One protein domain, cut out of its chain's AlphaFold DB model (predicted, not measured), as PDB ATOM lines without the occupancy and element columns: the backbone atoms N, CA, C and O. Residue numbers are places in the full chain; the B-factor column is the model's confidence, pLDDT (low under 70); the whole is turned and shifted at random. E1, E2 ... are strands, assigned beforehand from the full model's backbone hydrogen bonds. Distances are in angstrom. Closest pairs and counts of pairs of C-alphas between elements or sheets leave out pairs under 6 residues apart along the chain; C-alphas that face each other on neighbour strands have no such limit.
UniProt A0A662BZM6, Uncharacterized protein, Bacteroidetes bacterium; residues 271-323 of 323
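Overview. This is residues 271 to 323 of the 323 residues of an uncharacterized protein of Bacteroidetes bacterium (UniProt A0A662BZM6). With little regular structure, this is a hairpin, E2 and E3, joined by tight links to a second short strand pair, E1 and E4, and followed by a long looping tail, residues 297 to 323. The 53 printed residues hold strands E1 to E4 in order, in two antiparallel two-stranded sheets, and no named helix; the class is all strand, with 15 residues in named elements. The whole is loose, radius of gyration of the C-alphas 13.9 A, spanning 37 by 23 by 23 A.

Arrangement. E1, residues 271 to 273, runs on into E2, residues 276 to 280, at 75 degrees. E2 and E3, residues 287 to 290, form an antiparallel hairpin; N 290 and O 276, 2.7 A apart, are within hydrogen-bond range. E1 and E4, residues 294 to 296, are antiparallel; N 272 and O 294 are within hydrogen-bond range at 2.8 A.

Along the chain. E1 begins at C-alpha 271 (23.379, -56.519, -32.973); E4 ends at C-alpha 296 (27.504, -52.855, -35.397). E2 measures 9.4 A, E3 9.6 A.

Size, cuts and confidence. The printed part has no cut. Residues 298 to 312 and 316 to 321 stand free. Residues 282, 308, 318 to 320 and 322 to 323 have pLDDT under 70.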
ATOM      1  N   ILE A 271      24.565 -57.379 -32.981       71.94
ATOM      2  CA  ILE A 271      23.379 -56.519 -32.973       71.94
ATOM      3  C   ILE A 271      23.529 -55.546 -31.799       71.94
ATOM      4  O   ILE A 271      23.625 -55.954 -30.639       71.94
ATOM      5  N   SER A 272      23.626 -54.247 -32.083       72.12
ATOM      6  CA  SER A 272      23.745 -53.219 -31.044       72.12
ATOM      7  C   SER A 272      22.400 -52.824 -30.446       72.12
ATOM      8  O   SER A 272      22.361 -52.440 -29.277       72.12
ATOM      9  N   SER A 273      21.317 -52.930 -31.220       71.75
ATOM     10  CA  SER A 273      19.948 -52.670 -30.770       71.75
ATOM     11  C   SER A 273      18.956 -53.445 -31.634       71.75
ATOM     12  O   SER A 273      18.987 -53.336 -32.854       71.75
ATOM     13  N   GLY A 274      18.059 -54.211 -31.014       75.31
ATOM     14  CA  GLY A 274      16.996 -54.926 -31.727       75.31
ATOM     15  C   GLY A 274      15.765 -54.059 -32.014       75.31
ATOM     16  O   GLY A 274      15.637 -52.944 -31.498       75.31
ATOM     17  N   PHE A 275      14.838 -54.610 -32.799       82.19
ATOM     18  CA  PHE A 275      13.514 -54.034 -33.026       82.19
ATOM     19  C   PHE A 275      12.688 -54.058 -31.731       82.19
ATOM     20  O   PHE A 275      12.640 -55.068 -31.026       82.19
ATOM     21  N   SER A 276      12.027 -52.952 -31.392       73.94
ATOM     22  CA  SER A 276      11.139 -52.891 -30.227       73.94
ATOM     23  C   SER A 276      10.153 -51.736 -30.324       73.94
ATOM     24  O   SER A 276      10.549 -50.591 -30.512       73.94
ATOM     25  N   TYR A 277       8.873 -51.991 -30.057       82.81
ATOM     26  CA  TYR A 277       7.861 -50.932 -29.948       82.81
ATOM     27  C   TYR A 277       8.032 -50.031 -28.715       82.81
ATOM     28  O   TYR A 277       7.401 -48.981 -28.624       82.81
ATOM     29  N   SER A 278       8.878 -50.408 -27.750       85.94
ATOM     30  CA  SER A 278       9.004 -49.687 -26.481       85.94
ATOM     31  C   SER A 278      10.424 -49.777 -25.915       85.94
ATOM     32  O   SER A 278      10.640 -50.273 -24.805       85.94
ATOM     33  N   ARG A 279      11.414 -49.301 -26.682       80.75
ATOM     34  CA  ARG A 279      12.827 -49.255 -26.275       80.75
ATOM     35  C   ARG A 279      13.076 -48.104 -25.305       80.75
ATOM     36  O   ARG A 279      12.698 -46.963 -25.563       80.75
ATOM     37  N   MET A 280      13.784 -48.373 -24.211       80.69
ATOM     38  CA  MET A 280      14.256 -47.323 -23.308       80.69
ATOM     39  C   MET A 280      15.393 -46.526 -23.957       80.69
ATOM     40  O   MET A 280      16.427 -47.101 -24.296       80.69
ATOM     41  N   HIS A 281      15.235 -45.208 -24.119       76.00
ATOM     42  CA  HIS A 281      16.320 -44.375 -24.632       76.00
ATOM     43  C   HIS A 281      17.441 -44.261 -23.579       76.00
ATOM     44  O   HIS A 281      17.192 -43.746 -22.486       76.00
ATOM     45  N   PRO A 282      18.684 -44.689 -23.877       68.06
ATOM     46  CA  PRO A 282      19.735 -44.825 -22.863       68.06
ATOM     47  C   PRO A 282      20.138 -43.488 -22.229       68.06
ATOM     48  O   PRO A 282      20.447 -43.460 -21.038       68.06
ATOM     49  N   VAL A 283      20.071 -42.397 -23.004       75.00
ATOM     50  CA  VAL A 283      20.378 -41.026 -22.554       75.00
ATOM     51  C   VAL A 283      19.144 -40.314 -21.981       75.00
ATOM     52  O   VAL A 283      19.135 -39.952 -20.815       75.00
ATOM     53  N   LEU A 284      18.079 -40.165 -22.778       78.81
ATOM     54  CA  LEU A 284      16.880 -39.390 -22.432       78.81
ATOM     55  C   LEU A 284      15.899 -40.084 -21.463       78.81
ATOM     56  O   LEU A 284      14.928 -39.464 -21.047       78.81
ATOM     57  N   LYS A 285      16.117 -41.363 -21.124       82.25
ATOM     58  CA  LYS A 285      15.348 -42.144 -20.132       82.25
ATOM     59  C   LYS A 285      13.814 -42.155 -20.305       82.25
ATOM     60  O   LYS A 285      13.106 -42.464 -19.353       82.25
ATOM     61  N   TYR A 286      13.285 -41.942 -21.515       83.06
ATOM     62  CA  TYR A 286      11.882 -42.233 -21.870       83.06
ATOM     63  C   TYR A 286      11.780 -43.355 -22.918       83.06
ATOM     64  O   TYR A 286      12.750 -43.659 -23.625       83.06
ATOM     65  N   ARG A 287      10.634 -44.049 -22.963       82.81
ATOM     66  CA  ARG A 287      10.416 -45.187 -23.872       82.81
ATOM     67  C   ARG A 287       9.978 -44.679 -25.241       82.81
ATOM     68  O   ARG A 287       9.070 -43.858 -25.325       82.81
ATOM     69  N   ARG A 288      10.606 -45.180 -26.303       82.75
ATOM     70  CA  ARG A 288      10.249 -44.873 -27.692       82.75
ATOM     71  C   ARG A 288      10.388 -46.103 -28.595       82.75
ATOM     72  O   ARG A 288      11.218 -46.964 -28.292       82.75
ATOM     73  N   PRO A 289       9.648 -46.185 -29.709       85.69
ATOM     74  CA  PRO A 289       9.844 -47.242 -30.692       85.69
ATOM     75  C   PRO A 289      11.241 -47.202 -31.327       85.69
ATOM     76  O   PRO A 289      11.811 -46.136 -31.576       85.69
ATOM     77  N   HIS A 290      11.781 -48.384 -31.593       83.62
ATOM     78  CA  HIS A 290      12.932 -48.640 -32.440       83.62
ATOM     79  C   HIS A 290      12.475 -49.608 -33.532       83.62
ATOM     80  O   HIS A 290      12.379 -50.808 -33.293       83.62
ATOM     81  N   LEU A 291      12.101 -49.064 -34.691       84.69
ATOM     82  CA  LEU A 291      11.454 -49.818 -35.771       84.69
ATOM     83  C   LEU A 291      12.455 -50.433 -36.763       84.69
ATOM     84  O   LEU A 291      12.091 -50.760 -37.886       84.69
ATOM     85  N   GLY A 292      13.706 -50.603 -36.339       81.12
ATOM     86  CA  GLY A 292      14.774 -51.226 -37.113       81.12
ATOM     87  C   GLY A 292      15.681 -52.076 -36.227       81.12
ATOM     88  O   GLY A 292      15.507 -52.136 -35.005       81.12
ATOM     89  N   VAL A 293      16.643 -52.744 -36.855       76.56
ATOM     90  CA  VAL A 293      17.702 -53.500 -36.180       76.56
ATOM     91  C   VAL A 293      19.028 -52.815 -36.483       76.56
ATOM     92  O   VAL A 293      19.378 -52.637 -37.646       76.56
ATOM     93  N   ASP A 294      19.765 -52.447 -35.437       81.31
ATOM     94  CA  ASP A 294      21.067 -51.801 -35.572       81.31
ATOM     95  C   ASP A 294      22.170 -52.858 -35.549       81.31
ATOM     96  O   ASP A 294      22.378 -53.541 -34.535       81.31
ATOM     97  N   TYR A 295      22.916 -52.941 -36.643       80.19
ATOM     98  CA  TYR A 295      24.074 -53.812 -36.787       80.19
ATOM     99  C   TYR A 295      25.364 -53.022 -36.557       80.19
ATOM    100  O   TYR A 295      25.638 -52.037 -37.240       80.19
ATOM    101  N   ALA A 296      26.195 -53.461 -35.610       77.50
ATOM    102  CA  ALA A 296      27.504 -52.855 -35.397       77.50
ATOM    103  C   ALA A 296      28.529 -53.457 -36.372       77.50
ATOM    104  O   ALA A 296      28.947 -54.604 -36.189       77.50
ATOM    105  N   ALA A 297      28.966 -52.676 -37.359       80.06
ATOM    106  CA  ALA A 297      29.977 -53.052 -38.349       80.06
ATOM    107  C   ALA A 297      31.055 -51.959 -38.494       80.06
ATOM    108  O   ALA A 297      30.894 -50.845 -37.991       80.06
ATOM    109  N   ALA A 298      32.182 -52.293 -39.128       81.12
ATOM    110  CA  ALA A 298      33.220 -51.313 -39.439       81.12
ATOM    111  C   ALA A 298      32.750 -50.365 -40.558       81.12
ATOM    112  O   ALA A 298      31.919 -50.728 -41.390       81.12
ATOM    113  N   ALA A 299      33.288 -49.145 -40.589       82.69
ATOM    114  CA  ALA A 299      33.017 -48.231 -41.693       82.69
ATOM    115  C   ALA A 299      33.511 -48.845 -43.016       82.69
ATOM    116  O   ALA A 299      34.629 -49.355 -43.078       82.69
ATOM    117  N   GLY A 300      32.676 -48.796 -44.056       81.94
ATOM    118  CA  GLY A 300      32.976 -49.382 -45.365       81.94
ATOM    119  C   GLY A 300      32.564 -50.847 -45.534       81.94
ATOM    120  O   GLY A 300      32.758 -51.385 -46.619       81.94
ATOM    121  N   THR A 301      31.977 -51.497 -44.518       77.94
ATOM    122  CA  THR A 301      31.377 -52.828 -44.704       77.94
ATOM    123  C   THR A 301      30.266 -52.761 -45.765       77.94
ATOM    124  O   THR A 301      29.338 -51.966 -45.594       77.94
ATOM    125  N   PRO A 302      30.315 -53.591 -46.827       83.06
ATOM    126  CA  PRO A 302      29.261 -53.645 -47.836       83.06
ATOM    127  C   PRO A 302      27.900 -54.018 -47.239       83.06
ATOM    128  O   PRO A 302      27.815 -54.907 -46.390       83.06
ATOM    129  N   VAL A 303      26.846 -53.351 -47.713       84.69
ATOM    130  CA  VAL A 303      25.447 -53.641 -47.370       84.69
ATOM    131  C   VAL A 303      24.762 -54.228 -48.600       84.69
ATOM    132  O   VAL A 303      24.888 -53.689 -49.697       84.69
ATOM    133  N   GLN A 304      24.059 -55.337 -48.411       82.50
ATOM    134  CA  GLN A 304      23.353 -56.099 -49.433       82.50
ATOM    135  C   GLN A 304      21.840 -56.033 -49.195       82.50
ATOM    136  O   GLN A 304      21.375 -55.861 -48.063       82.50
ATOM    137  N   ALA A 305      21.059 -56.171 -50.267       83.06
ATOM    138  CA  ALA A 305      19.614 -56.318 -50.156       83.06
ATOM    139  C   ALA A 305      19.290 -57.645 -49.463       83.06
ATOM    140  O   ALA A 305      19.867 -58.672 -49.803       83.06
ATOM    141  N   VAL A 306      18.356 -57.637 -48.507       76.62
ATOM    142  CA  VAL A 306      17.947 -58.878 -47.835       76.62
ATOM    143  C   VAL A 306      17.165 -59.810 -48.758       76.62
ATOM    144  O   VAL A 306      17.009 -60.971 -48.443       76.62
ATOM    145  N   GLY A 307      16.663 -59.360 -49.896       72.44
ATOM    146  CA  GLY A 307      15.976 -60.236 -50.834       72.44
ATOM    147  C   GLY A 307      15.865 -59.583 -52.196       72.44
ATOM    148  O   GLY A 307      16.165 -58.393 -52.344       72.44
ATOM    149  N   ASP A 308      15.422 -60.369 -53.168       69.81
ATOM    150  CA  ASP A 308      15.199 -59.897 -54.528       69.81
ATOM    151  C   ASP A 308      14.153 -58.773 -54.542       69.81
ATOM    152  O   ASP A 308      13.108 -58.841 -53.889       69.81
ATOM    153  N   GLY A 309      14.441 -57.709 -55.289       78.25
ATOM    154  CA  GLY A 309      13.580 -56.537 -55.363       78.25
ATOM    155  C   GLY A 309      14.115 -55.464 -56.304       78.25
ATOM    156  O   GLY A 309      15.182 -55.596 -56.898       78.25
ATOM    157  N   VAL A 310      13.356 -54.376 -56.432       80.94
ATOM    158  CA  VAL A 310      13.723 -53.204 -57.239       80.94
ATOM    159  C   VAL A 310      13.926 -52.013 -56.311       80.94
ATOM    160  O   VAL A 310      13.075 -51.730 -55.467       80.94
ATOM    161  N   VAL A 311      15.039 -51.293 -56.469       86.38
ATOM    162  CA  VAL A 311      15.308 -50.065 -55.708       86.38
ATOM    163  C   VAL A 311      14.309 -48.986 -56.127       86.38
ATOM    164  O   VAL A 311      14.341 -48.508 -57.259       86.38
ATOM    165  N   THR A 312      13.415 -48.594 -55.218       89.38
ATOM    166  CA  THR A 312      12.393 -47.558 -55.463       89.38
ATOM    167  C   THR A 312      12.772 -46.186 -54.901       89.38
ATOM    168  O   THR A 312      12.160 -45.185 -55.273       89.38
ATOM    169  N   PHE A 313      13.776 -46.119 -54.020       87.38
ATOM    170  CA  PHE A 313      14.224 -44.894 -53.362       87.38
ATOM    171  C   PHE A 313      15.709 -44.986 -52.980       87.38
ATOM    172  O   PHE A 313      16.150 -46.030 -52.509       87.38
ATOM    173  N   ALA A 314      16.448 -43.889 -53.166       88.12
ATOM    174  CA  ALA A 314      17.808 -43.697 -52.662       88.12
ATOM    175  C   ALA A 314      18.033 -42.200 -52.390       88.12
ATOM    176  O   ALA A 314      17.768 -41.368 -53.265       88.12
ATOM    177  N   SER A 315      18.473 -41.823 -51.187       86.31
ATOM    178  CA  SER A 315      18.641 -40.413 -50.803       86.31
ATOM    179  C   SER A 315      19.671 -40.217 -49.692       86.31
ATOM    180  O   SER A 315      20.083 -41.152 -49.021       86.31
ATOM    181  N   TRP A 316      20.085 -38.972 -49.462       86.12
ATOM    182  CA  TRP A 316      20.949 -38.611 -48.341       86.12
ATOM    183  C   TRP A 316      20.186 -37.755 -47.331       86.12
ATOM    184  O   TRP A 316      19.582 -36.741 -47.683       86.12
ATOM    185  N   THR A 317      20.238 -38.139 -46.057       79.50
ATOM    186  CA  THR A 317      19.591 -37.414 -44.958       79.50
ATOM    187  C   THR A 317      20.612 -36.964 -43.917       79.50
ATOM    188  O   THR A 317      21.560 -37.679 -43.597       79.50
ATOM    189  N   LYS A 318      20.397 -35.775 -43.336       68.25
ATOM    190  CA  LYS A 318      21.284 -35.208 -42.301       68.25
ATOM    191  C   LYS A 318      21.345 -36.038 -41.014       68.25
ATOM    192  O   LYS A 318      22.325 -35.936 -40.289       68.25
ATOM    193  N   GLU A 319      20.302 -36.811 -40.720       68.94
ATOM    194  CA  GLU A 319      20.154 -37.549 -39.458       68.94
ATOM    195  C   GLU A 319      20.484 -39.043 -39.597       68.94
ATOM    196  O   GLU A 319      20.948 -39.645 -38.631       68.94
ATOM    197  N   GLY A 320      20.270 -39.635 -40.781       60.84
ATOM    198  CA  GLY A 320      20.454 -41.068 -41.045       60.84
ATOM    199  C   GLY A 320      21.566 -41.417 -42.040       60.84
ATOM    200  O   GLY A 320      21.884 -42.590 -42.189       60.84
ATOM    201  N   GLY A 321      22.179 -40.432 -42.704       72.19
ATOM    202  CA  GLY A 321      23.172 -40.672 -43.756       72.19
ATOM    203  C   GLY A 321      22.532 -41.079 -45.088       72.19
ATOM    204  O   GLY A 321      21.430 -40.629 -45.408       72.19
ATOM    205  N   THR A 322      23.245 -41.882 -45.883       68.50
ATOM    206  CA  THR A 322      22.747 -42.429 -47.158       68.50
ATOM    207  C   THR A 322      21.739 -43.543 -46.880       68.50
ATOM    208  O   THR A 322      22.076 -44.505 -46.191       68.50
ATOM    209  N   LEU A 323      20.526 -43.385 -47.404       58.75
ATOM    210  CA  LEU A 323      19.395 -44.305 -47.303       58.75
ATOM    211  C   LEU A 323      19.050 -44.897 -48.664       58.75
ATOM    212  O   LEU A 323      19.068 -44.122 -49.652       58.75
TER     213      LEU A 323